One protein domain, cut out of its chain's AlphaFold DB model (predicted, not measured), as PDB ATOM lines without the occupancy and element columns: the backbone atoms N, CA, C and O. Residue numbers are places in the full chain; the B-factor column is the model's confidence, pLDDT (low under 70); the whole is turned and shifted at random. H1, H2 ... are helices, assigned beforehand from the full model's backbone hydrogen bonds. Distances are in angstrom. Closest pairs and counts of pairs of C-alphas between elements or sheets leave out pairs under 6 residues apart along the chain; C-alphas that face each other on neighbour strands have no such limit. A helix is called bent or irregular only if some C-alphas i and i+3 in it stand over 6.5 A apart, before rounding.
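This is residues 103 to 262 of the 264 residues of an uncharacterized protein of Corynebacterium pseudopelargi (UniProt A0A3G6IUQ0). The helices make a triangle with an open corner: the long H3 with H1 beside it is one side, H8 the second and H9 the third, and H5 and H7 fill the inside. Tiny H4 sits in the corner between H3 and H8, while H2 and H6 lie toward the other end of H3. The printed part has 160 residues with nine named helices, H1 to H9 in chain order, and no named strand; the class is all helix, and the helices that touch are mostly crossed. It is compact, with a radius of gyration of the C-alphas of 16.4 A and spans of 48 by 41 by 23 A.

H3, residues 135 to 162, touches H1, residues 103 to 119, at a shallow tilt of 31 degrees, opposite ways; their closest C-alphas, Ala 116 and Ala 140, are 4.6 A apart. H1 touches H7, residues 211 to 218, with residues 114 to 118 alone, about perpendicular at 82 degrees; the C-alphas of Val 114 and Val 217 come closest, 6.3 A. The hub is H5, residues 186 to 200, touching four helices. H5 and H7 run opposite ways at a tilt of 37 degrees, only just steep, closest at C-alphas Ala 195 and Trp 212, 4.7 A. H9, residues 247 to 260, touches H5 at a steep tilt of 57 degrees, the same way, closest at C-alphas Leu 191 and Val 257, 5.5 A. H8, residues 228 to 243, touches H5 with residues 238 to 242 alone, about perpendicular at 74 degrees, closest at C-alphas Leu 186 and Leu 238, 6.1 A. H4, residues 176 to 179, touches H8, closest at C-alphas Phe 178 and Ala 231, 4.9 A, and only just touches H3 and H5, with 3 pairs of C-alphas within 8 A each. H2, residues 127 to 131, and H6, residues 204 to 207, are close but not clearly touching, with C-alphas Ala 127 and Val 205 6.0 A apart. Every O i to N i+4 pair is within hydrogen-bond range in H3, H7, H8 and H9; the counts are 11 of 13 in H1, 7 of 11 in H5 and 0 of 1 in H2, where 1 of 2 O i to N i+3 pairs is, and H4 and H6 are too short for such a pair.

H3 runs 40.4 A, H1 24.8 A, H5 23.6 A, H8 22.4 A and H9 20.2 A. C-alpha 103 begins H1 at (138.341, 223.391, 194.567), and C-alpha 260 ends H9 at (163.935, 216.507, 203.312). H1 is irregular, only just, with C-alphas 108 and 111 6.6 A apart.

The C-alphas farthest apart, Asn 132 and Pro 166, are 50.6 A apart. The printed part has no cut; the link from H3 to H4 is long, 13 residues. The pLDDT is under 70 at residues 168 and 170 to 175.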
ATOM      1  N   GLU A 103     137.288 222.374 194.694       95.44
ATOM      2  CA  GLU A 103     138.341 223.391 194.567       95.44
ATOM      3  C   GLU A 103     138.033 224.615 195.430       95.44
ATOM      4  O   GLU A 103     138.901 225.053 196.177       95.44
ATOM      5  N   VAL A 104     136.788 225.104 195.430       95.81
ATOM      6  CA  VAL A 104     136.370 226.207 196.317       95.81
ATOM      7  C   VAL A 104     136.563 225.836 197.791       95.81
ATOM      8  O   VAL A 104     137.025 226.655 198.584       95.81
ATOM      9  N   TRP A 105     136.240 224.598 198.175       94.50
ATOM     10  CA  TRP A 105     136.496 224.125 199.539       94.50
ATOM     11  C   TRP A 105     137.999 224.028 199.824       94.50
ATOM     12  O   TRP A 105     138.449 224.433 200.891       94.50
ATOM     13  N   LEU A 106     138.796 223.539 198.873       96.50
ATOM     14  CA  LEU A 106     140.247 223.452 199.015       96.50
ATOM     15  C   LEU A 106     140.881 224.839 199.200       96.50
ATOM     16  O   LEU A 106     141.759 224.988 200.053       96.50
ATOM     17  N   GLU A 107     140.439 225.840 198.437       96.19
ATOM     18  CA  GLU A 107     140.914 227.227 198.508       96.19
ATOM     19  C   GLU A 107     140.627 227.885 199.866       96.19
ATOM     20  O   GLU A 107     141.435 228.684 200.336       96.19
ATOM     21  N   ASP A 108     139.527 227.520 200.530       95.94
ATOM     22  CA  ASP A 108     139.194 228.004 201.877       95.94
ATOM     23  C   ASP A 108     139.990 227.286 202.987       95.94
ATOM     24  O   ASP A 108     140.441 227.899 203.961       95.94
ATOM     25  N   VAL A 109     140.187 225.972 202.852       96.94
ATOM     26  CA  VAL A 109     140.804 225.138 203.896       96.94
ATOM     27  C   VAL A 109     142.333 225.217 203.867       96.94
ATOM     28  O   VAL A 109     142.981 225.236 204.918       96.94
ATOM     29  N   THR A 110     142.934 225.274 202.675       97.38
ATOM     30  CA  THR A 110     144.395 225.196 202.501       97.38
ATOM     31  C   THR A 110     145.146 226.315 203.225       97.38
ATOM     32  O   THR A 110     146.079 225.990 203.959       97.38
ATOM     33  N   PRO A 111     144.766 227.606 203.116       97.69
ATOM     34  CA  PRO A 111     145.473 228.680 203.812       97.69
ATOM     35  C   PRO A 111     145.458 228.503 205.334       97.69
ATOM     36  O   PRO A 111     146.498 228.649 205.973       97.69
ATOM     37  N   ARG A 112     144.308 228.098 205.899       97.44
ATOM     38  CA  ARG A 112     144.155 227.816 207.337       97.44
ATOM     39  C   ARG A 112     145.079 226.690 207.785       97.44
ATOM     40  O   ARG A 112     145.730 226.793 208.822       97.44
ATOM     41  N   TYR A 113     145.152 225.620 206.995       98.19
ATOM     42  CA  TYR A 113     146.049 224.508 207.278       98.19
ATOM     43  C   TYR A 113     147.520 224.935 207.199       98.19
ATOM     44  O   TYR A 113     148.286 224.662 208.119       98.19
ATOM     45  N   VAL A 114     147.916 225.644 206.138       97.94
ATOM     46  CA  VAL A 114     149.299 226.102 205.929       97.94
ATOM     47  C   VAL A 114     149.765 227.007 207.067       97.94
ATOM     48  O   VAL A 114     150.833 226.766 207.631       97.94
ATOM     49  N   GLU A 115     148.963 228.007 207.436       97.25
ATOM     50  CA  GLU A 115     149.270 228.928 208.534       97.25
ATOM     51  C   GLU A 115     149.445 228.177 209.859       97.25
ATOM     52  O   GLU A 115     150.432 228.374 210.570       97.25
ATOM     53  N   ALA A 116     148.531 227.255 210.163       97.50
ATOM     54  CA  ALA A 116     148.587 226.461 211.379       97.50
ATOM     55  C   ALA A 116     149.832 225.553 211.431       97.50
ATOM     56  O   ALA A 116     150.521 225.497 212.448       97.50
ATOM     57  N   ILE A 117     150.177 224.879 210.327       97.25
ATOM     58  CA  ILE A 117     151.360 224.004 210.251       97.25
ATOM     59  C   ILE A 117     152.669 224.776 210.457       97.25
ATOM     60  O   ILE A 117     153.603 224.221 211.042       97.25
ATOM     61  N   GLN A 118     152.746 226.033 210.009       95.56
ATOM     62  CA  GLN A 118     153.931 226.885 210.175       95.56
ATOM     63  C   GLN A 118     154.178 227.308 211.629       95.56
ATOM     64  O   GLN A 118     155.317 227.603 211.988       95.56
ATOM     65  N   GLN A 119     153.144 227.314 212.473       95.50
ATOM     66  CA  GLN A 119     153.263 227.632 213.902       95.50
ATOM     67  C   GLN A 119     153.608 226.407 214.765       95.50
ATOM     68  O   GLN A 119     153.964 226.547 215.938       95.50
ATOM     69  N   LEU A 120     153.517 225.202 214.197       95.50
ATOM     70  CA  LEU A 120     153.795 223.952 214.898       95.50
ATOM     71  C   LEU A 120     155.262 223.520 214.751       95.50
ATOM     72  O   LEU A 120     155.886 223.797 213.723       95.50
ATOM     73  N   PRO A 121     155.810 222.769 215.727       91.69
ATOM     74  CA  PRO A 121     157.152 222.202 215.626       91.69
ATOM     75  C   PRO A 121     157.353 221.420 214.323       91.69
ATOM     76  O   PRO A 121     156.505 220.609 213.939       91.69
ATOM     77  N   ALA A 122     158.472 221.673 213.635       84.31
ATOM     78  CA  ALA A 122     158.804 221.032 212.358       84.31
ATOM     79  C   ALA A 122     159.073 219.524 212.499       84.31
ATOM     80  O   ALA A 122     158.822 218.759 211.569       84.31
ATOM     81  N   GLU A 123     159.538 219.103 213.670       82.88
ATOM     82  CA  GLU A 123     159.686 217.698 214.034       82.88
ATOM     83  C   GLU A 123     158.343 217.132 214.524       82.88
ATOM     84  O   GLU A 123     157.448 217.874 214.939       82.88
ATOM     85  N   GLY A 124     158.167 215.811 214.429       83.75
ATOM     86  CA  GLY A 124     156.993 215.151 215.003       83.75
ATOM     87  C   GLY A 124     156.930 215.371 216.517       83.75
ATOM     88  O   GLY A 124     157.964 215.418 217.176       83.75
ATOM     89  N   PHE A 125     155.723 215.493 217.064       92.06
ATOM     90  CA  PHE A 125     155.492 215.731 218.492       92.06
ATOM     91  C   PHE A 125     154.516 214.710 219.086       92.06
ATOM     92  O   PHE A 125     153.699 214.113 218.378       92.06
ATOM     93  N   ASP A 126     154.595 214.494 220.394       92.25
ATOM     94  CA  ASP A 126     153.750 213.549 221.117       92.25
ATOM     95  C   ASP A 126     152.774 214.232 222.098       92.25
ATOM     96  O   ASP A 126     152.588 215.450 222.123       92.25
ATOM     97  N   ALA A 127     152.074 213.422 222.897       91.69
ATOM     98  CA  ALA A 127     151.115 213.924 223.877       91.69
ATOM     99  C   ALA A 127     151.760 214.726 225.021       91.69
ATOM    100  O   ALA A 127     151.096 215.578 225.605       91.69
ATOM    101  N   ARG A 128     153.025 214.457 225.364       91.69
ATOM    102  CA  ARG A 128     153.767 215.210 226.384       91.69
ATOM    103  C   ARG A 128     154.143 216.578 225.843       91.69
ATOM    104  O   ARG A 128     153.964 217.563 226.553       91.69
ATOM    105  N   ASP A 129     154.582 216.646 224.591       92.69
ATOM    106  CA  ASP A 129     154.880 217.918 223.929       92.69
ATOM    107  C   ASP A 129     153.650 218.827 223.908       92.69
ATOM    108  O   ASP A 129     153.747 219.995 224.275       92.69
ATOM    109  N   LEU A 130     152.471 218.267 223.613       90.69
ATOM    110  CA  LEU A 130     151.205 219.005 223.601       90.69
ATOM    111  C   LEU A 130     150.892 219.692 224.945       90.69
ATOM    112  O   LEU A 130     150.306 220.768 224.960       90.69
ATOM    113  N   THR A 131     151.288 219.098 226.079       91.56
ATOM    114  CA  THR A 131     151.093 219.723 227.407       91.56
ATOM    115  C   THR A 131     152.021 220.907 227.668       91.56
ATOM    116  O   THR A 131     151.743 221.713 228.552       91.56
ATOM    117  N   ASN A 132     153.104 221.013 226.895       94.31
ATOM    118  CA  ASN A 132     154.089 222.084 226.984       94.31
ATOM    119  C   ASN A 132     153.915 223.142 225.885       94.31
ATOM    120  O   ASN A 132     154.691 224.096 225.847       94.31
ATOM    121  N   PHE A 133     152.932 222.983 224.994       95.94
ATOM    122  CA  PHE A 133     152.643 223.971 223.960       95.94
ATOM    123  C   PHE A 133     152.238 225.300 224.589       95.94
ATOM    124  O   PHE A 133     151.502 225.349 225.579       95.94
ATOM    125  N   THR A 134     152.697 226.394 223.985       96.38
ATOM    126  CA  THR A 134     152.144 227.711 224.305       96.38
ATOM    127  C   THR A 134     150.665 227.765 223.893       96.38
ATOM    128  O   THR A 134     150.230 226.955 223.066       96.38
ATOM    129  N   PRO A 135     149.866 228.705 224.433       96.31
ATOM    130  CA  PRO A 135     148.480 228.884 224.001       96.31
ATOM    131  C   PRO A 135     148.344 229.004 222.478       96.31
ATOM    132  O   PRO A 135     147.504 228.335 221.885       96.31
ATOM    133  N   GLU A 136     149.240 229.755 221.839       96.44
ATOM    134  CA  GLU A 136     149.261 229.968 220.390       96.44
ATOM    135  C   GLU A 136     149.567 228.667 219.632       96.44
ATOM    136  O   GLU A 136     148.895 228.334 218.661       96.44
ATOM    137  N   GLN A 137     150.532 227.871 220.108       96.00
ATOM    138  CA  GLN A 137     150.842 226.567 219.512       96.00
ATOM    139  C   GLN A 137     149.688 225.572 219.665       96.00
ATOM    140  O   GLN A 137     149.434 224.766 218.770       96.00
ATOM    141  N   PHE A 138     148.979 225.608 220.794       96.38
ATOM    142  CA  PHE A 138     147.817 224.755 221.007       96.38
ATOM    143  C   PHE A 138     146.641 225.165 220.112       96.38
ATOM    144  O   PHE A 138     145.982 224.296 219.538       96.38
ATOM    145  N   GLU A 139     146.401 226.466 219.937       97.56
ATOM    146  CA  GLU A 139     145.419 226.987 218.979       97.56
ATOM    147  C   GLU A 139     145.768 226.579 217.543       97.56
ATOM    148  O   GLU A 139     144.916 226.024 216.842       97.56
ATOM    149  N   ALA A 140     147.032 226.733 217.137       97.69
ATOM    150  CA  ALA A 140     147.522 226.263 215.845       97.69
ATOM    151  C   ALA A 140     147.334 224.749 215.673       97.69
ATOM    152  O   ALA A 140     146.912 224.288 214.616       97.69
ATOM    153  N   TYR A 141     147.570 223.950 216.717       97.62
ATOM    154  CA  TYR A 141     147.331 222.508 216.673       97.62
ATOM    155  C   TYR A 141     145.856 222.172 216.420       97.62
ATOM    156  O   TYR A 141     145.556 221.324 215.575       97.62
ATOM    157  N   GLN A 142     144.926 222.837 217.114       98.00
ATOM    158  CA  GLN A 142     143.493 222.619 216.899       98.00
ATOM    159  C   GLN A 142     143.065 223.045 215.490       98.00
ATOM    160  O   GLN A 142     142.347 222.297 214.825       98.00
ATOM    161  N   ALA A 143     143.553 224.193 215.011       98.00
ATOM    162  CA  ALA A 143     143.287 224.678 213.658       98.00
ATOM    163  C   ALA A 143     143.826 223.712 212.589       98.00
ATOM    164  O   ALA A 143     143.095 223.337 211.670       98.00
ATOM    165  N   ALA A 144     145.065 223.230 212.746       97.88
ATOM    166  CA  ALA A 144     145.668 222.242 211.855       97.88
ATOM    167  C   ALA A 144     144.878 220.929 211.852       97.88
ATOM    168  O   ALA A 144     144.634 220.365 210.790       97.88
ATOM    169  N   LYS A 145     144.441 220.448 213.021       97.56
ATOM    170  CA  LYS A 145     143.643 219.221 213.146       97.56
ATOM    171  C   LYS A 145     142.291 219.351 212.446       97.56
ATOM    172  O   LYS A 145     141.877 218.439 211.733       97.56
ATOM    173  N   GLN A 146     141.599 220.470 212.651       97.94
ATOM    174  CA  GLN A 146     140.320 220.727 212.001       97.94
ATOM    175  C   GLN A 146     140.488 220.795 210.478       97.94
ATOM    176  O   GLN A 146     139.825 220.053 209.753       97.94
ATOM    177  N   ALA A 147     141.422 221.614 209.995       97.69
ATOM    178  CA  ALA A 147     141.661 221.763 208.566       97.69
ATOM    179  C   ALA A 147     142.171 220.457 207.923       97.69
ATOM    180  O   ALA A 147     141.760 220.121 206.818       97.69
ATOM    181  N   ALA A 148     142.971 219.646 208.628       96.31
ATOM    182  CA  ALA A 148     143.362 218.310 208.168       96.31
ATOM    183  C   ALA A 148     142.159 217.379 207.964       96.31
ATOM    184  O   ALA A 148     142.129 216.621 206.994       96.31
ATOM    185  N   SER A 149     141.174 217.426 208.867       95.62
ATOM    186  CA  SER A 149     139.935 216.653 208.737       95.62
ATOM    187  C   SER A 149     139.110 217.112 207.535       95.62
ATOM    188  O   SER A 149     138.561 216.277 206.820       95.62
ATOM    189  N   GLU A 150     139.037 218.422 207.298       96.06
ATOM    190  CA  GLU A 150     138.344 219.006 206.144       96.06
ATOM    191  C   GLU A 150     139.048 218.619 204.825       96.06
ATOM    192  O   GLU A 150     138.394 218.117 203.911       96.06
ATOM    193  N   LEU A 151     140.385 218.709 204.754       95.69
ATOM    194  CA  LEU A 151     141.184 218.241 203.606       95.69
ATOM    195  C   LEU A 151     141.007 216.740 203.350       95.69
ATOM    196  O   LEU A 151     140.843 216.319 202.206       95.69
ATOM    197  N   ALA A 152     141.013 215.916 204.401       92.56
ATOM    198  CA  ALA A 152     140.757 214.483 204.274       92.56
ATOM    199  C   ALA A 152     139.344 214.200 203.740       92.56
ATOM    200  O   ALA A 152     139.182 213.301 202.915       92.56
ATOM    201  N   GLY A 153     138.348 214.986 204.164       92.25
ATOM    202  CA  GLY A 153     136.990 214.951 203.624       92.25
ATOM    203  C   GLY A 153     136.955 215.272 202.131       92.25
ATOM    204  O   GLY A 153     136.396 214.495 201.365       92.25
ATOM    205  N   ILE A 154     137.628 216.344 201.697       93.31
ATOM    206  CA  ILE A 154     137.734 216.722 200.276       93.31
ATOM    207  C   ILE A 154     138.351 215.586 199.447       93.31
ATOM    208  O   ILE A 154     137.772 215.179 198.439       93.31
ATOM    209  N   ILE A 155     139.491 215.038 199.886       91.06
ATOM    210  CA  ILE A 155     140.169 213.926 199.197       91.06
ATOM    211  C   ILE A 155     139.244 212.708 199.119       91.06
ATOM    212  O   ILE A 155     139.111 212.101 198.058       91.06
ATOM    213  N   GLN A 156     138.597 212.347 200.229       89.62
ATOM    214  CA  GLN A 156     137.703 211.196 200.277       89.62
ATOM    215  C   GLN A 156     136.495 211.388 199.356       89.62
ATOM    216  O   GLN A 156     136.140 210.458 198.633       89.62
ATOM    217  N   THR A 157     135.886 212.573 199.334       90.00
ATOM    218  CA  THR A 157     134.776 212.894 198.430       90.00
ATOM    219  C   THR A 157     135.224 212.830 196.972       90.00
ATOM    220  O   THR A 157     134.555 212.189 196.166       90.00
ATOM    221  N   LEU A 158     136.389 213.387 196.630       89.88
ATOM    222  CA  LEU A 158     136.945 213.300 195.277       89.88
ATOM    223  C   LEU A 158     137.173 211.846 194.841       89.88
ATOM    224  O   LEU A 158     136.773 211.470 193.742       89.88
ATOM    225  N   GLN A 159     137.761 211.015 195.709       86.94
ATOM    226  CA  GLN A 159     137.940 209.579 195.453       86.94
ATOM    227  C   GLN A 159     136.605 208.868 195.245       86.94
ATOM    228  O   GLN A 159     136.447 208.087 194.314       86.94
ATOM    229  N   SER A 160     135.631 209.193 196.086       86.25
ATOM    230  CA  SER A 160     134.298 208.609 196.042       86.25
ATOM    231  C   SER A 160     133.604 208.927 194.709       86.25
ATOM    232  O   SER A 160     133.030 208.050 194.068       86.25
ATOM    233  N   ILE A 161     133.708 210.164 194.225       86.19
ATOM    234  CA  ILE A 161     133.163 210.542 192.913       86.19
ATOM    235  C   ILE A 161     133.977 209.895 191.785       86.19
ATOM    236  O   ILE A 161     133.404 209.431 190.802       86.19
ATOM    237  N   ALA A 162     135.302 209.807 191.930       85.62
ATOM    238  CA  ALA A 162     136.167 209.133 190.967       85.62
ATOM    239  C   ALA A 162     135.820 207.641 190.808       85.62
ATOM    240  O   ALA A 162     135.921 207.107 189.705       85.62
ATOM    241  N   ASP A 163     135.346 206.975 191.864       83.94
ATOM    242  CA  ASP A 163     134.888 205.581 191.806       83.94
ATOM    243  C   ASP A 163     133.640 205.387 190.926       83.94
ATOM    244  O   ASP A 163     133.382 204.275 190.443       83.94
ATOM    245  N   LEU A 164     132.886 206.462 190.667       83.50
ATOM    246  CA  LEU A 164     131.739 206.457 189.757       83.50
ATOM    247  C   LEU A 164     132.158 206.483 188.283       83.50
ATOM    248  O   LEU A 164     131.377 206.065 187.427       83.50
ATOM    249  N   LEU A 165     133.385 206.922 187.981       83.00
ATOM    250  CA  LEU A 165     133.887 207.042 186.614       83.00
ATOM    251  C   LEU A 165     134.067 205.667 185.936       83.00
ATOM    252  O   LEU A 165     134.176 204.629 186.611       83.00
ATOM    253  N   PRO A 166     134.120 205.615 184.592       79.00
ATOM    254  CA  PRO A 166     134.511 204.416 183.850       79.00
ATOM    255  C   PRO A 166     135.855 203.847 184.332       79.00
ATOM    256  O   PRO A 166     136.738 204.592 184.739       79.00
ATOM    257  N   HIS A 167     136.041 202.518 184.294       74.94
ATOM    258  CA  HIS A 167     137.195 201.849 184.931       74.94
ATOM    259  C   HIS A 167     138.569 202.382 184.492       74.94
ATOM    260  O   HIS A 167     139.498 202.399 185.293       74.94
ATOM    261  N   ASN A 168     138.693 202.812 183.237       68.12
ATOM    262  CA  ASN A 168     139.902 203.389 182.648       68.12
ATOM    263  C   ASN A 168     140.208 204.820 183.125       68.12
ATOM    264  O   ASN A 168     141.321 205.290 182.926       68.12
ATOM    265  N   GLU A 169     139.241 205.507 183.727       71.25
ATOM    266  CA  GLU A 169     139.382 206.876 184.238       71.25
ATOM    267  C   GLU A 169     139.478 206.922 185.767       71.25
ATOM    268  O   GLU A 169     139.756 207.974 186.332       71.25
ATOM    269  N   ARG A 170     139.281 205.791 186.455       69.12
ATOM    270  CA  ARG A 170     139.384 205.724 187.917       69.12
ATOM    271  C   ARG A 170     140.827 205.904 188.365       69.12
ATOM    272  O   ARG A 170     141.743 205.288 187.815       69.12
ATOM    273  N   CYS A 171     141.022 206.624 189.463       62.00
ATOM    274  CA  CYS A 171     142.205 206.408 190.282       62.00
ATOM    275  C   CYS A 171     141.974 205.140 191.099       62.00
ATOM    276  O   CYS A 171     141.171 205.134 192.029       62.00
ATOM    277  N   LYS A 172     142.692 204.056 190.789       59.03
ATOM    278  CA  LYS A 172     142.873 203.012 191.804       59.03
ATOM    279  C   LYS A 172     143.699 203.635 192.935       59.03
ATOM    280  O   LYS A 172     144.648 204.357 192.631       59.03
ATOM    281  N   PRO A 173     143.347 203.417 194.210       49.59
ATOM    282  CA  PRO A 173     143.870 204.177 195.346       49.59
ATOM    283  C   PRO A 173     145.314 203.800 195.719       49.59
ATOM    284  O   PRO A 173     145.614 203.575 196.884       49.59
ATOM    285  N   GLU A 174     146.226 203.718 194.753       56.25
ATOM    286  CA  GLU A 174     147.634 203.436 195.034       56.25
ATOM    287  C   GLU A 174     148.345 204.639 195.662       56.25
ATOM    288  O   GLU A 174     149.276 204.432 196.430       56.25
ATOM    289  N   SER A 175     147.881 205.875 195.428       68.31
ATOM    290  CA  SER A 175     148.286 207.023 196.246       68.31
ATOM    291  C   SER A 175     147.288 208.176 196.152       68.31
ATOM    292  O   SER A 175     146.949 208.639 195.060       68.31
ATOM    293  N   ARG A 176     146.828 208.671 197.309       82.12
ATOM    294  CA  ARG A 176     145.959 209.863 197.410       82.12
ATOM    295  C   ARG A 176     146.683 211.143 197.014       82.12
ATOM    296  O   ARG A 176     146.039 212.155 196.746       82.12
ATOM    297  N   VAL A 177     148.012 211.100 196.976       86.38
ATOM    298  CA  VAL A 177     148.841 212.285 196.806       86.38
ATOM    299  C   VAL A 177     148.656 212.932 195.438       86.38
ATOM    300  O   VAL A 177     148.601 214.153 195.342       86.38
ATOM    301  N   PHE A 178     148.453 212.132 194.390       88.56
ATOM    302  CA  PHE A 178     148.299 212.635 193.023       88.56
ATOM    303  C   PHE A 178     146.988 213.393 192.792       88.56
ATOM    304  O   PHE A 178     146.870 214.102 191.800       88.56
ATOM    305  N   LEU A 179     146.015 213.251 193.699       89.88
ATOM    306  CA  LEU A 179     144.733 213.946 193.616       89.88
ATOM    307  C   LEU A 179     144.774 215.358 194.197       89.88
ATOM    308  O   LEU A 179     143.843 216.114 193.945       89.88
ATOM    309  N   ILE A 180     145.783 215.690 195.007       92.81
ATOM    310  CA  ILE A 180     145.809 216.953 195.758       92.81
ATOM    311  C   ILE A 180     147.166 217.662 195.753       92.81
ATOM    312  O   ILE A 180     147.209 218.849 196.044       92.81
ATOM    313  N   ALA A 181     148.279 216.987 195.468       92.69
ATOM    314  CA  ALA A 181     149.596 217.617 195.492       92.69
ATOM    315  C   ALA A 181     149.967 218.213 194.129       92.69
ATOM    316  O   ALA A 181     149.939 217.526 193.104       92.69
ATOM    317  N   ASP A 182     150.386 219.476 194.142       93.19
ATOM    318  CA  ASP A 182     150.929 220.157 192.973       93.19
ATOM    319  C   ASP A 182     152.461 220.140 193.018       93.19
ATOM    320  O   ASP A 182     153.088 220.858 193.797       93.19
ATOM    321  N   TYR A 183     153.063 219.270 192.209       91.44
ATOM    322  CA  TYR A 183     154.510 219.125 192.093       91.44
ATOM    323  C   TYR A 183     154.961 219.360 190.653       91.44
ATOM    324  O   TYR A 183     154.278 218.990 189.698       91.44
ATOM    325  N   ASN A 184     156.149 219.942 190.504       89.75
ATOM    326  CA  ASN A 184     156.691 220.375 189.217       89.75
ATOM    327  C   ASN A 184     158.003 219.667 188.853       89.75
ATOM    328  O   ASN A 184     158.597 219.939 187.809       89.75
ATOM    329  N   SER A 185     158.477 218.757 189.704       92.00
ATOM    330  CA  SER A 185     159.705 217.999 189.474       92.00
ATOM    331  C   SER A 185     159.597 216.552 189.948       92.00
ATOM    332  O   SER A 185     158.790 216.218 190.816       92.00
ATOM    333  N   LEU A 186     160.472 215.696 189.410       92.44
ATOM    334  CA  LEU A 186     160.617 214.303 189.838       92.44
ATOM    335  C   LEU A 186     160.904 214.197 191.344       92.44
ATOM    336  O   LEU A 186     160.345 213.342 192.021       92.44
ATOM    337  N   GLU A 187     161.753 215.075 191.884       93.44
ATOM    338  CA  GLU A 187     162.107 215.050 193.307       93.44
ATOM    339  C   GLU A 187     160.914 215.416 194.202       93.44
ATOM    340  O   GLU A 187     160.676 214.751 195.207       93.44
ATOM    341  N   GLU A 188     160.125 216.423 193.821       93.69
ATOM    342  CA  GLU A 188     158.902 216.798 194.540       93.69
ATOM    343  C   GLU A 188     157.818 215.719 194.443       93.69
ATOM    344  O   GLU A 188     157.172 215.416 195.444       93.69
ATOM    345  N   GLY A 189     157.646 215.089 193.278       92.69
ATOM    346  CA  GLY A 189     156.707 213.979 193.123       92.69
ATOM    347  C   GLY A 189     157.106 212.756 193.957       92.69
ATOM    348  O   GLY A 189     156.264 212.146 194.614       92.69
ATOM    349  N   LEU A 190     158.401 212.434 194.028       93.19
ATOM    350  CA  LEU A 190     158.903 211.377 194.914       93.19
ATOM    351  C   LEU A 190     158.736 211.738 196.393       93.19
ATOM    352  O   LEU A 190     158.396 210.866 197.194       93.19
ATOM    353  N   LEU A 191     158.943 213.007 196.755       94.31
ATOM    354  CA  LEU A 191     158.660 213.509 198.098       94.31
ATOM    355  C   LEU A 191     157.191 213.318 198.452       94.31
ATOM    356  O   LEU A 191     156.896 212.833 199.542       94.31
ATOM    357  N   CYS A 192     156.290 213.622 197.520       92.06
ATOM    358  CA  CYS A 192     154.858 213.419 197.680       92.06
ATOM    359  C   CYS A 192     154.515 211.961 198.002       92.06
ATOM    360  O   CYS A 192     153.891 211.681 199.027       92.06
ATOM    361  N   VAL A 193     154.988 211.027 197.177       91.06
ATOM    362  CA  VAL A 193     154.735 209.590 197.366       91.06
ATOM    363  C   VAL A 193     155.321 209.082 198.686       91.06
ATOM    364  O   VAL A 193     154.672 208.332 199.412       91.06
ATOM    365  N   ARG A 194     156.542 209.500 199.042       90.81
ATOM    366  CA  ARG A 194     157.192 209.052 200.283       90.81
ATOM    367  C   ARG A 194     156.569 209.656 201.537       90.81
ATOM    368  O   ARG A 194     156.498 208.970 202.555       90.81
ATOM    369  N   ALA A 195     156.085 210.895 201.469       90.69
ATOM    370  CA  ALA A 195     155.413 211.544 202.588       90.69
ATOM    371  C   ALA A 195     154.176 210.757 203.040       90.69
ATOM    372  O   ALA A 195     153.926 210.677 204.241       90.69
ATOM    373  N   GLU A 196     153.435 210.122 202.123       87.88
ATOM    374  CA  GLU A 196     152.230 209.339 202.446       87.88
ATOM    375  C   GLU A 196     152.506 208.221 203.473       87.88
ATOM    376  O   GLU A 196     151.666 207.932 204.331       87.88
ATOM    377  N   ALA A 197     153.721 207.658 203.477       85.19
ATOM    378  CA  ALA A 197     154.132 206.634 204.436       85.19
ATOM    379  C   ALA A 197     154.289 207.152 205.883       85.19
ATOM    380  O   ALA A 197     154.246 206.354 206.825       85.19
ATOM    381  N   LEU A 198     154.420 208.471 206.098       84.31
ATOM    382  CA  LEU A 198     154.623 209.070 207.426       84.31
ATOM    383  C   LEU A 198     153.441 208.833 208.378       84.31
ATOM    384  O   LEU A 198     153.629 208.761 209.594       84.31
ATOM    385  N   ASN A 199     152.229 208.645 207.847       78.88
ATOM    386  CA  ASN A 199     151.044 208.396 208.669       78.88
ATOM    387  C   ASN A 199     151.140 207.110 209.501       78.88
ATOM    388  O   ASN A 199     150.598 207.059 210.610       78.88
ATOM    389  N   ASN A 200     151.843 206.092 208.997       79.06
ATOM    390  CA  ASN A 200     151.897 204.766 209.618       79.06
ATOM    391  C   ASN A 200     152.786 204.714 210.869       79.06
ATOM    392  O   ASN A 200     152.633 203.811 211.690       79.06
ATOM    393  N   HIS A 201     153.699 205.675 211.029       77.19
ATOM    394  CA  HIS A 201     154.723 205.654 212.080       77.19
ATOM    395  C   HIS A 201     154.642 206.842 213.050       77.19
ATOM    396  O   HIS A 201     155.331 206.852 214.067       77.19
ATOM    397  N   ALA A 202     153.778 207.824 212.775       85.31
ATOM    398  CA  ALA A 202     153.575 208.990 213.628       85.31
ATOM    399  C   ALA A 202     152.835 208.653 214.942       85.31
ATOM    400  O   ALA A 202     151.897 207.849 214.911       85.31
ATOM    401  N   PRO A 203     153.170 209.310 216.074       88.25
ATOM    402  CA  PRO A 203     152.340 209.310 217.282       88.25
ATOM    403  C   PRO A 203     150.916 209.805 216.996       88.25
ATOM    404  O   PRO A 203     150.721 210.655 216.130       88.25
ATOM    405  N   ASP A 204     149.922 209.335 217.754       89.62
ATOM    406  CA  ASP A 204     148.502 209.631 217.487       89.62
ATOM    407  C   ASP A 204     148.176 211.134 217.469       89.62
ATOM    408  O   ASP A 204     147.372 211.586 216.654       89.62
ATOM    409  N   VAL A 205     148.832 211.919 218.329       91.81
ATOM    410  CA  VAL A 205     148.659 213.378 218.395       91.81
ATOM    411  C   VAL A 205     149.152 214.042 217.110       91.81
ATOM    412  O   VAL A 205     148.426 214.828 216.509       91.81
ATOM    413  N   TYR A 206     150.339 213.674 216.629       92.25
ATOM    414  CA  TYR A 206     150.847 214.165 215.350       92.25
ATOM    415  C   TYR A 206     150.023 213.639 214.169       92.25
ATOM    416  O   TYR A 206     149.762 214.368 213.218       92.25
ATOM    417  N   ARG A 207     149.521 212.398 214.245       92.75
ATOM    418  CA  ARG A 207     148.652 211.816 213.211       92.75
ATOM    419  C   ARG A 207     147.362 212.617 213.014       92.75
ATOM    420  O   ARG A 207     146.864 212.692 211.894       92.75
ATOM    421  N   ALA A 208     146.847 213.250 214.069       93.88
ATOM    422  CA  ALA A 208     145.615 214.035 214.018       93.88
ATOM    423  C   ALA A 208     145.687 215.248 213.072       93.88
ATOM    424  O   ALA A 208     144.650 215.674 212.573       93.88
ATOM    425  N   ILE A 209     146.884 215.780 212.801       95.50
ATOM    426  CA  ILE A 209     147.085 216.884 211.847       95.50
ATOM    427  C   ILE A 209     147.477 216.400 210.443       95.50
ATOM    428  O   ILE A 209     147.816 217.217 209.597       95.50
ATOM    429  N   ASN A 210     147.426 215.091 210.190       94.19
ATOM    430  CA  ASN A 210     147.796 214.442 208.932       94.19
ATOM    431  C   ASN A 210     149.270 214.685 208.499       94.19
ATOM    432  O   ASN A 210     149.543 215.527 207.643       94.19
ATOM    433  N   PRO A 211     150.232 213.939 209.083       93.25
ATOM    434  CA  PRO A 211     151.677 214.094 208.899       93.25
ATOM    435  C   PRO A 211     152.165 214.246 207.460       93.25
ATOM    436  O   PRO A 211     153.074 215.037 207.215       93.25
ATOM    437  N   TRP A 212     151.582 213.522 206.501       92.62
ATOM    438  CA  TRP A 212     152.020 213.649 205.111       92.62
ATOM    439  C   TRP A 212     151.659 215.014 204.523       92.62
ATOM    440  O   TRP A 212     152.526 215.647 203.932       92.62
ATOM    441  N   LEU A 213     150.443 215.525 204.759       94.75
ATOM    442  CA  LEU A 213     150.051 216.880 204.346       94.75
ATOM    443  C   LEU A 213     150.946 217.932 205.015       94.75
ATOM    444  O   LEU A 213     151.396 218.867 204.356       94.75
ATOM    445  N   ALA A 214     151.265 217.753 206.300       94.88
ATOM    446  CA  ALA A 214     152.162 218.653 207.019       94.88
ATOM    447  C   ALA A 214     153.573 218.655 206.405       94.88
ATOM    448  O   ALA A 214     154.179 219.716 206.243       94.88
ATOM    449  N   ALA A 215     154.089 217.481 206.026       93.44
ATOM    450  CA  ALA A 215     155.380 217.344 205.358       93.44
ATOM    451  C   ALA A 215     155.397 218.013 203.976       93.44
ATOM    452  O   ALA A 215     156.392 218.659 203.640       93.44
ATOM    453  N   LEU A 216     154.305 217.914 203.207       94.69
ATOM    454  CA  LEU A 216     154.143 218.612 201.928       94.69
ATOM    455  C   LEU A 216     154.226 220.130 202.106       94.69
ATOM    456  O   LEU A 216     155.070 220.772 201.481       94.69
ATOM    457  N   VAL A 217     153.430 220.685 203.025       95.56
ATOM    458  CA  VAL A 217     153.416 222.128 203.323       95.56
ATOM    459  C   VAL A 217     154.800 222.623 203.738       95.56
ATOM    460  O   VAL A 217     155.284 223.631 203.225       95.56
ATOM    461  N   ARG A 218     155.482 221.897 204.632       94.31
ATOM    462  CA  ARG A 218     156.838 222.247 205.100       94.31
ATOM    463  C   ARG A 218     157.880 222.215 203.989       94.31
ATOM    464  O   ARG A 218     158.875 222.928 204.064       94.31
ATOM    465  N   ASN A 219     157.642 221.410 202.961       94.00
ATOM    466  CA  ASN A 219     158.490 221.306 201.782       94.00
ATOM    467  C   ASN A 219     158.071 222.239 200.640       94.00
ATOM    468  O   ASN A 219     158.642 222.134 199.554       94.00
ATOM    469  N   GLY A 220     157.123 223.150 200.883       94.06
ATOM    470  CA  GLY A 220     156.667 224.136 199.907       94.06
ATOM    471  C   GLY A 220     155.755 223.572 198.818       94.06
ATOM    472  O   GLY A 220     155.532 224.253 197.824       94.06
ATOM    473  N   ILE A 221     155.234 222.352 198.988       95.62
ATOM    474  CA  ILE A 221     154.291 221.750 198.044       95.62
ATOM    475  C   ILE A 221     152.909 222.363 198.267       95.62
ATOM    476  O   ILE A 221     152.373 222.332 199.377       95.62
ATOM    477  N   THR A 222     152.338 222.917 197.203       93.94
ATOM    478  CA  THR A 222     150.989 223.482 197.199       93.94
ATOM    479  C   THR A 222     149.940 222.405 196.965       93.94
ATOM    480  O   THR A 222     150.217 221.349 196.390       93.94
ATOM    481  N   PHE A 223     148.713 222.677 197.414       95.44
ATOM    482  CA  PHE A 223     147.585 221.792 197.166       95.44
ATOM    483  C   PHE A 223     146.762 222.277 195.982       95.44
ATOM    484  O   PHE A 223     146.414 223.453 195.895       95.44
ATOM    485  N   LYS A 224     146.436 221.348 195.090       94.06
ATOM    486  CA  LYS A 224     145.583 221.545 193.929       94.06
ATOM    487  C   LYS A 224     144.859 220.242 193.633       94.06
ATOM    488  O   LYS A 224     145.500 219.197 193.541       94.06
ATOM    489  N   LEU A 225     143.542 220.306 193.463       93.12
ATOM    490  CA  LEU A 225     142.794 219.128 193.051       93.12
ATOM    491  C   LEU A 225     143.078 218.811 191.587       93.12
ATOM    492  O   LEU A 225     143.072 219.692 190.731       93.12
ATOM    493  N   GLU A 226     143.322 217.539 191.306       90.69
ATOM    494  CA  GLU A 226     143.522 217.053 189.947       90.69
ATOM    495  C   GLU A 226     142.451 216.025 189.597       90.69
ATOM    496  O   GLU A 226     142.052 215.189 190.415       90.69
ATOM    497  N   ALA A 227     141.994 216.068 188.346       88.06
ATOM    498  CA  ALA A 227     141.099 215.042 187.839       88.06
ATOM    499  C   ALA A 227     141.814 213.673 187.836       88.06
ATOM    500  O   ALA A 227     142.998 213.610 187.498       88.06
ATOM    501  N   PRO A 228     141.114 212.559 188.120       87.06
ATOM    502  CA  PRO A 228     141.710 211.225 188.218       87.06
ATOM    503  C   PRO A 228     142.562 210.813 187.013       87.06
ATOM    504  O   PRO A 228     143.638 210.241 187.167       87.06
ATOM    505  N   LYS A 229     142.126 211.168 185.800       86.81
ATOM    506  CA  LYS A 229     142.901 210.929 184.580       86.81
ATOM    507  C   LYS A 229     144.256 211.649 184.603       86.81
ATOM    508  O   LYS A 229     145.274 211.026 184.329       86.81
ATOM    509  N   VAL A 230     144.269 212.928 184.978       88.88
ATOM    510  CA  VAL A 230     145.493 213.740 185.080       88.88
ATOM    511  C   VAL A 230     146.391 213.215 186.201       88.88
ATOM    512  O   VAL A 230     147.603 213.126 186.032       88.88
ATOM    513  N   ALA A 231     145.804 212.811 187.329       89.50
ATOM    514  CA  ALA A 231     146.528 212.202 188.440       89.50
ATOM    515  C   ALA A 231     147.232 210.891 188.030       89.50
ATOM    516  O   ALA A 231     148.396 210.687 188.378       89.50
ATOM    517  N   ASN A 232     146.564 210.033 187.247       87.00
ATOM    518  CA  ASN A 232     147.160 208.808 186.706       87.00
ATOM    519  C   ASN A 232     148.289 209.114 185.708       87.00
ATOM    520  O   ASN A 232     149.361 208.528 185.818       87.00
ATOM    521  N   GLU A 233     148.092 210.066 184.789       89.12
ATOM    522  CA  GLU A 233     149.137 210.494 183.845       89.12
ATOM    523  C   GLU A 233     150.375 211.034 184.582       89.12
ATOM    524  O   GLU A 233     151.507 210.681 184.253       89.12
ATOM    525  N   LYS A 234     150.170 211.848 185.624       89.50
ATOM    526  CA  LYS A 234     151.241 212.355 186.495       89.50
ATOM    527  C   LYS A 234     151.990 211.216 187.199       89.50
ATOM    528  O   LYS A 234     153.219 211.233 187.258       89.50
ATOM    529  N   LYS A 235     151.270 210.215 187.711       89.44
ATOM    530  CA  LYS A 235     151.868 209.026 188.332       89.44
ATOM    531  C   LYS A 235     152.733 208.245 187.339       89.44
ATOM    532  O   LYS A 235     153.880 207.951 187.658       89.44
ATOM    533  N   GLU A 236     152.210 207.945 186.153       89.94
ATOM    534  CA  GLU A 236     152.948 207.224 185.105       89.94
ATOM    535  C   GLU A 236     154.221 207.985 184.710       89.94
ATOM    536  O   GLU A 236     155.305 207.408 184.685       89.94
ATOM    537  N   GLN A 237     154.129 209.306 184.522       91.81
ATOM    538  CA  GLN A 237     155.291 210.157 184.239       91.81
ATOM    539  C   GLN A 237     156.338 210.128 185.360       91.81
ATOM    540  O   GLN A 237     157.540 210.148 185.082       91.81
ATOM    541  N   LEU A 238     155.905 210.084 186.623       92.56
ATOM    542  CA  LEU A 238     156.804 209.976 187.768       92.56
ATOM    543  C   LEU A 238     157.526 208.622 187.788       92.56
ATOM    544  O   LEU A 238     158.738 208.578 188.001       92.56
ATOM    545  N   GLU A 239     156.792 207.533 187.563       91.62
ATOM    546  CA  GLU A 239     157.331 206.170 187.529       91.62
ATOM    547  C   GLU A 239     158.307 205.986 186.366       91.62
ATOM    548  O   GLU A 239     159.422 205.504 186.575       91.62
ATOM    549  N   ASP A 240     157.943 206.436 185.167       94.44
ATOM    550  CA  ASP A 240     158.803 206.404 183.986       94.44
ATOM    551  C   ASP A 240     160.058 207.256 184.187       94.44
ATOM    552  O   ASP A 240     161.175 206.799 183.928       94.44
ATOM    553  N   GLY A 241     159.895 208.473 184.715       94.19
ATOM    554  CA  GLY A 241     161.003 209.368 185.031       94.19
ATOM    555  C   GLY A 241     161.964 208.765 186.054       94.19
ATOM    556  O   GLY A 241     163.177 208.847 185.880       94.19
ATOM    557  N   TYR A 242     161.442 208.106 187.092       92.81
ATOM    558  CA  TYR A 242     162.265 207.423 188.088       92.81
ATOM    559  C   TYR A 242     162.969 206.188 187.515       92.81
ATOM    560  O   TYR A 242     164.148 205.973 187.792       92.81
ATOM    561  N   ASN A 243     162.281 205.390 186.695       93.69
ATOM    562  CA  ASN A 243     162.832 204.179 186.084       93.69
ATOM    563  C   ASN A 243     163.886 204.472 185.006       93.69
ATOM    564  O   ASN A 243     164.750 203.630 184.762       93.69
ATOM    565  N   ALA A 244     163.841 205.656 184.390       95.56
ATOM    566  CA  ALA A 244     164.833 206.107 183.418       95.56
ATOM    567  C   ALA A 244     166.189 206.489 184.044       95.56
ATOM    568  O   ALA A 244     167.188 206.543 183.330       95.56
ATOM    569  N   LEU A 245     166.236 206.752 185.355       95.12
ATOM    570  CA  LEU A 245     167.464 207.117 186.064       95.12
ATOM    571  C   LEU A 245     168.407 205.919 186.257       95.12
ATOM    572  O   LEU A 245     167.980 204.788 186.540       95.12
ATOM    573  N   GLU A 246     169.713 206.185 186.233       96.50
ATOM    574  CA  GLU A 246     170.709 205.184 186.619       96.50
ATOM    575  C   GLU A 246     170.574 204.802 188.107       96.50
ATOM    576  O   GLU A 246     170.067 205.562 188.934       96.50
ATOM    577  N   ASP A 247     171.035 203.605 188.487       95.12
ATOM    578  CA  ASP A 247     170.916 203.100 189.867       95.12
ATOM    579  C   ASP A 247     171.548 204.039 190.912       95.12
ATOM    580  O   ASP A 247     171.041 204.177 192.029       95.12
ATOM    581  N   THR A 248     172.672 204.671 190.569       95.38
ATOM    582  CA  THR A 248     173.363 205.658 191.411       95.38
ATOM    583  C   THR A 248     172.511 206.906 191.606       95.38
ATOM    584  O   THR A 248     172.287 207.319 192.743       95.38
ATOM    585  N   GLU A 249     171.957 207.445 190.523       94.62
ATOM    586  CA  GLU A 249     171.092 208.626 190.541       94.62
ATOM    587  C   GLU A 249     169.799 208.366 191.316       94.62
ATOM    588  O   GLU A 249     169.411 209.182 192.153       94.62
ATOM    589  N   ARG A 250     169.169 207.197 191.128       94.06
ATOM    590  CA  ARG A 250     167.978 206.793 191.894       94.06
ATOM    591  C   ARG A 250     168.232 206.783 193.393       94.06
ATOM    592  O   ARG A 250     167.382 207.241 194.160       94.06
ATOM    593  N   ARG A 251     169.387 206.264 193.822       92.94
ATOM    594  CA  ARG A 251     169.784 206.250 195.240       92.94
ATOM    595  C   ARG A 251     170.052 207.654 195.760       92.94
ATOM    596  O   ARG A 251     169.674 207.951 196.889       92.94
ATOM    597  N   ASP A 252     170.680 208.507 194.965       95.19
ATOM    598  CA  ASP A 252     170.995 209.870 195.384       95.19
ATOM    599  C   ASP A 252     169.736 210.738 195.488       95.19
ATOM    600  O   ASP A 252     169.574 211.446 196.479       95.19
ATOM    601  N   VAL A 253     168.808 210.638 194.528       93.06
ATOM    602  CA  VAL A 253     167.490 211.293 194.601       93.06
ATOM    603  C   VAL A 253     166.721 210.794 195.825       93.06
ATOM    604  O   VAL A 253     166.241 211.606 196.610       93.06
ATOM    605  N   ALA A 254     166.668 209.476 196.040       91.75
ATOM    606  CA  ALA A 254     166.027 208.885 197.213       91.75
ATOM    607  C   ALA A 254     166.589 209.450 198.528       91.75
ATOM    608  O   ALA A 254     165.817 209.891 199.372       91.75
ATOM    609  N   ARG A 255     167.921 209.516 198.675       93.06
ATOM    610  CA  ARG A 255     168.554 210.090 199.874       93.06
ATOM    611  C   ARG A 255     168.206 211.562 200.079       93.06
ATOM    612  O   ARG A 255     167.999 211.967 201.217       93.06
ATOM    613  N   ARG A 256     168.155 212.371 199.012       94.38
ATOM    614  CA  ARG A 256     167.770 213.789 199.126       94.38
ATOM    615  C   ARG A 256     166.325 213.942 199.584       94.38
ATOM    616  O   ARG A 256     166.061 214.747 200.472       94.38
ATOM    617  N   VAL A 257     165.416 213.140 199.030       93.62
ATOM    618  CA  VAL A 257     164.011 213.121 199.457       93.62
ATOM    619  C   VAL A 257     163.893 212.694 200.921       93.62
ATOM    620  O   VAL A 257     163.235 213.377 201.700       93.62
ATOM    621  N   ASP A 258     164.579 211.625 201.326       91.31
ATOM    622  CA  ASP A 258     164.530 211.138 202.710       91.31
ATOM    623  C   ASP A 258     165.089 212.168 203.699       91.31
ATOM    624  O   ASP A 258     164.526 212.355 204.780       91.31
ATOM    625  N   ALA A 259     166.156 212.880 203.316       91.19
ATOM    626  CA  ALA A 259     166.733 213.956 204.115       91.19
ATOM    627  C   ALA A 259     165.752 215.127 204.291       91.19
ATOM    628  O   ALA A 259     165.640 215.674 205.385       91.19
ATOM    629  N   ARG A 260     164.991 215.479 203.244       90.69
ATOM    630  CA  ARG A 260     163.935 216.507 203.312       90.69
ATOM    631  C   ARG A 260     162.753 216.101 204.192       90.69
ATOM    632  O   ARG A 260     162.102 216.965 204.774       90.69
ATOM    633  N   LEU A 261     162.471 214.803 204.282       88.38
ATOM    634  CA  LEU A 261     161.424 214.258 205.149       88.38
ATOM    635  C   LEU A 261     161.905 213.997 206.587       88.38
ATOM    636  O   LEU A 261     161.091 213.628 207.428       88.38
ATOM    637  N   GLY A 262     163.199 214.175 206.881       82.75
ATOM    638  CA  GLY A 262     163.771 213.875 208.198       82.75
ATOM    639  C   GLY A 262     163.778 212.376 208.526       82.75
ATOM    640  O   GLY A 262     163.600 211.998 209.678       82.75
TER     641      GLY A 262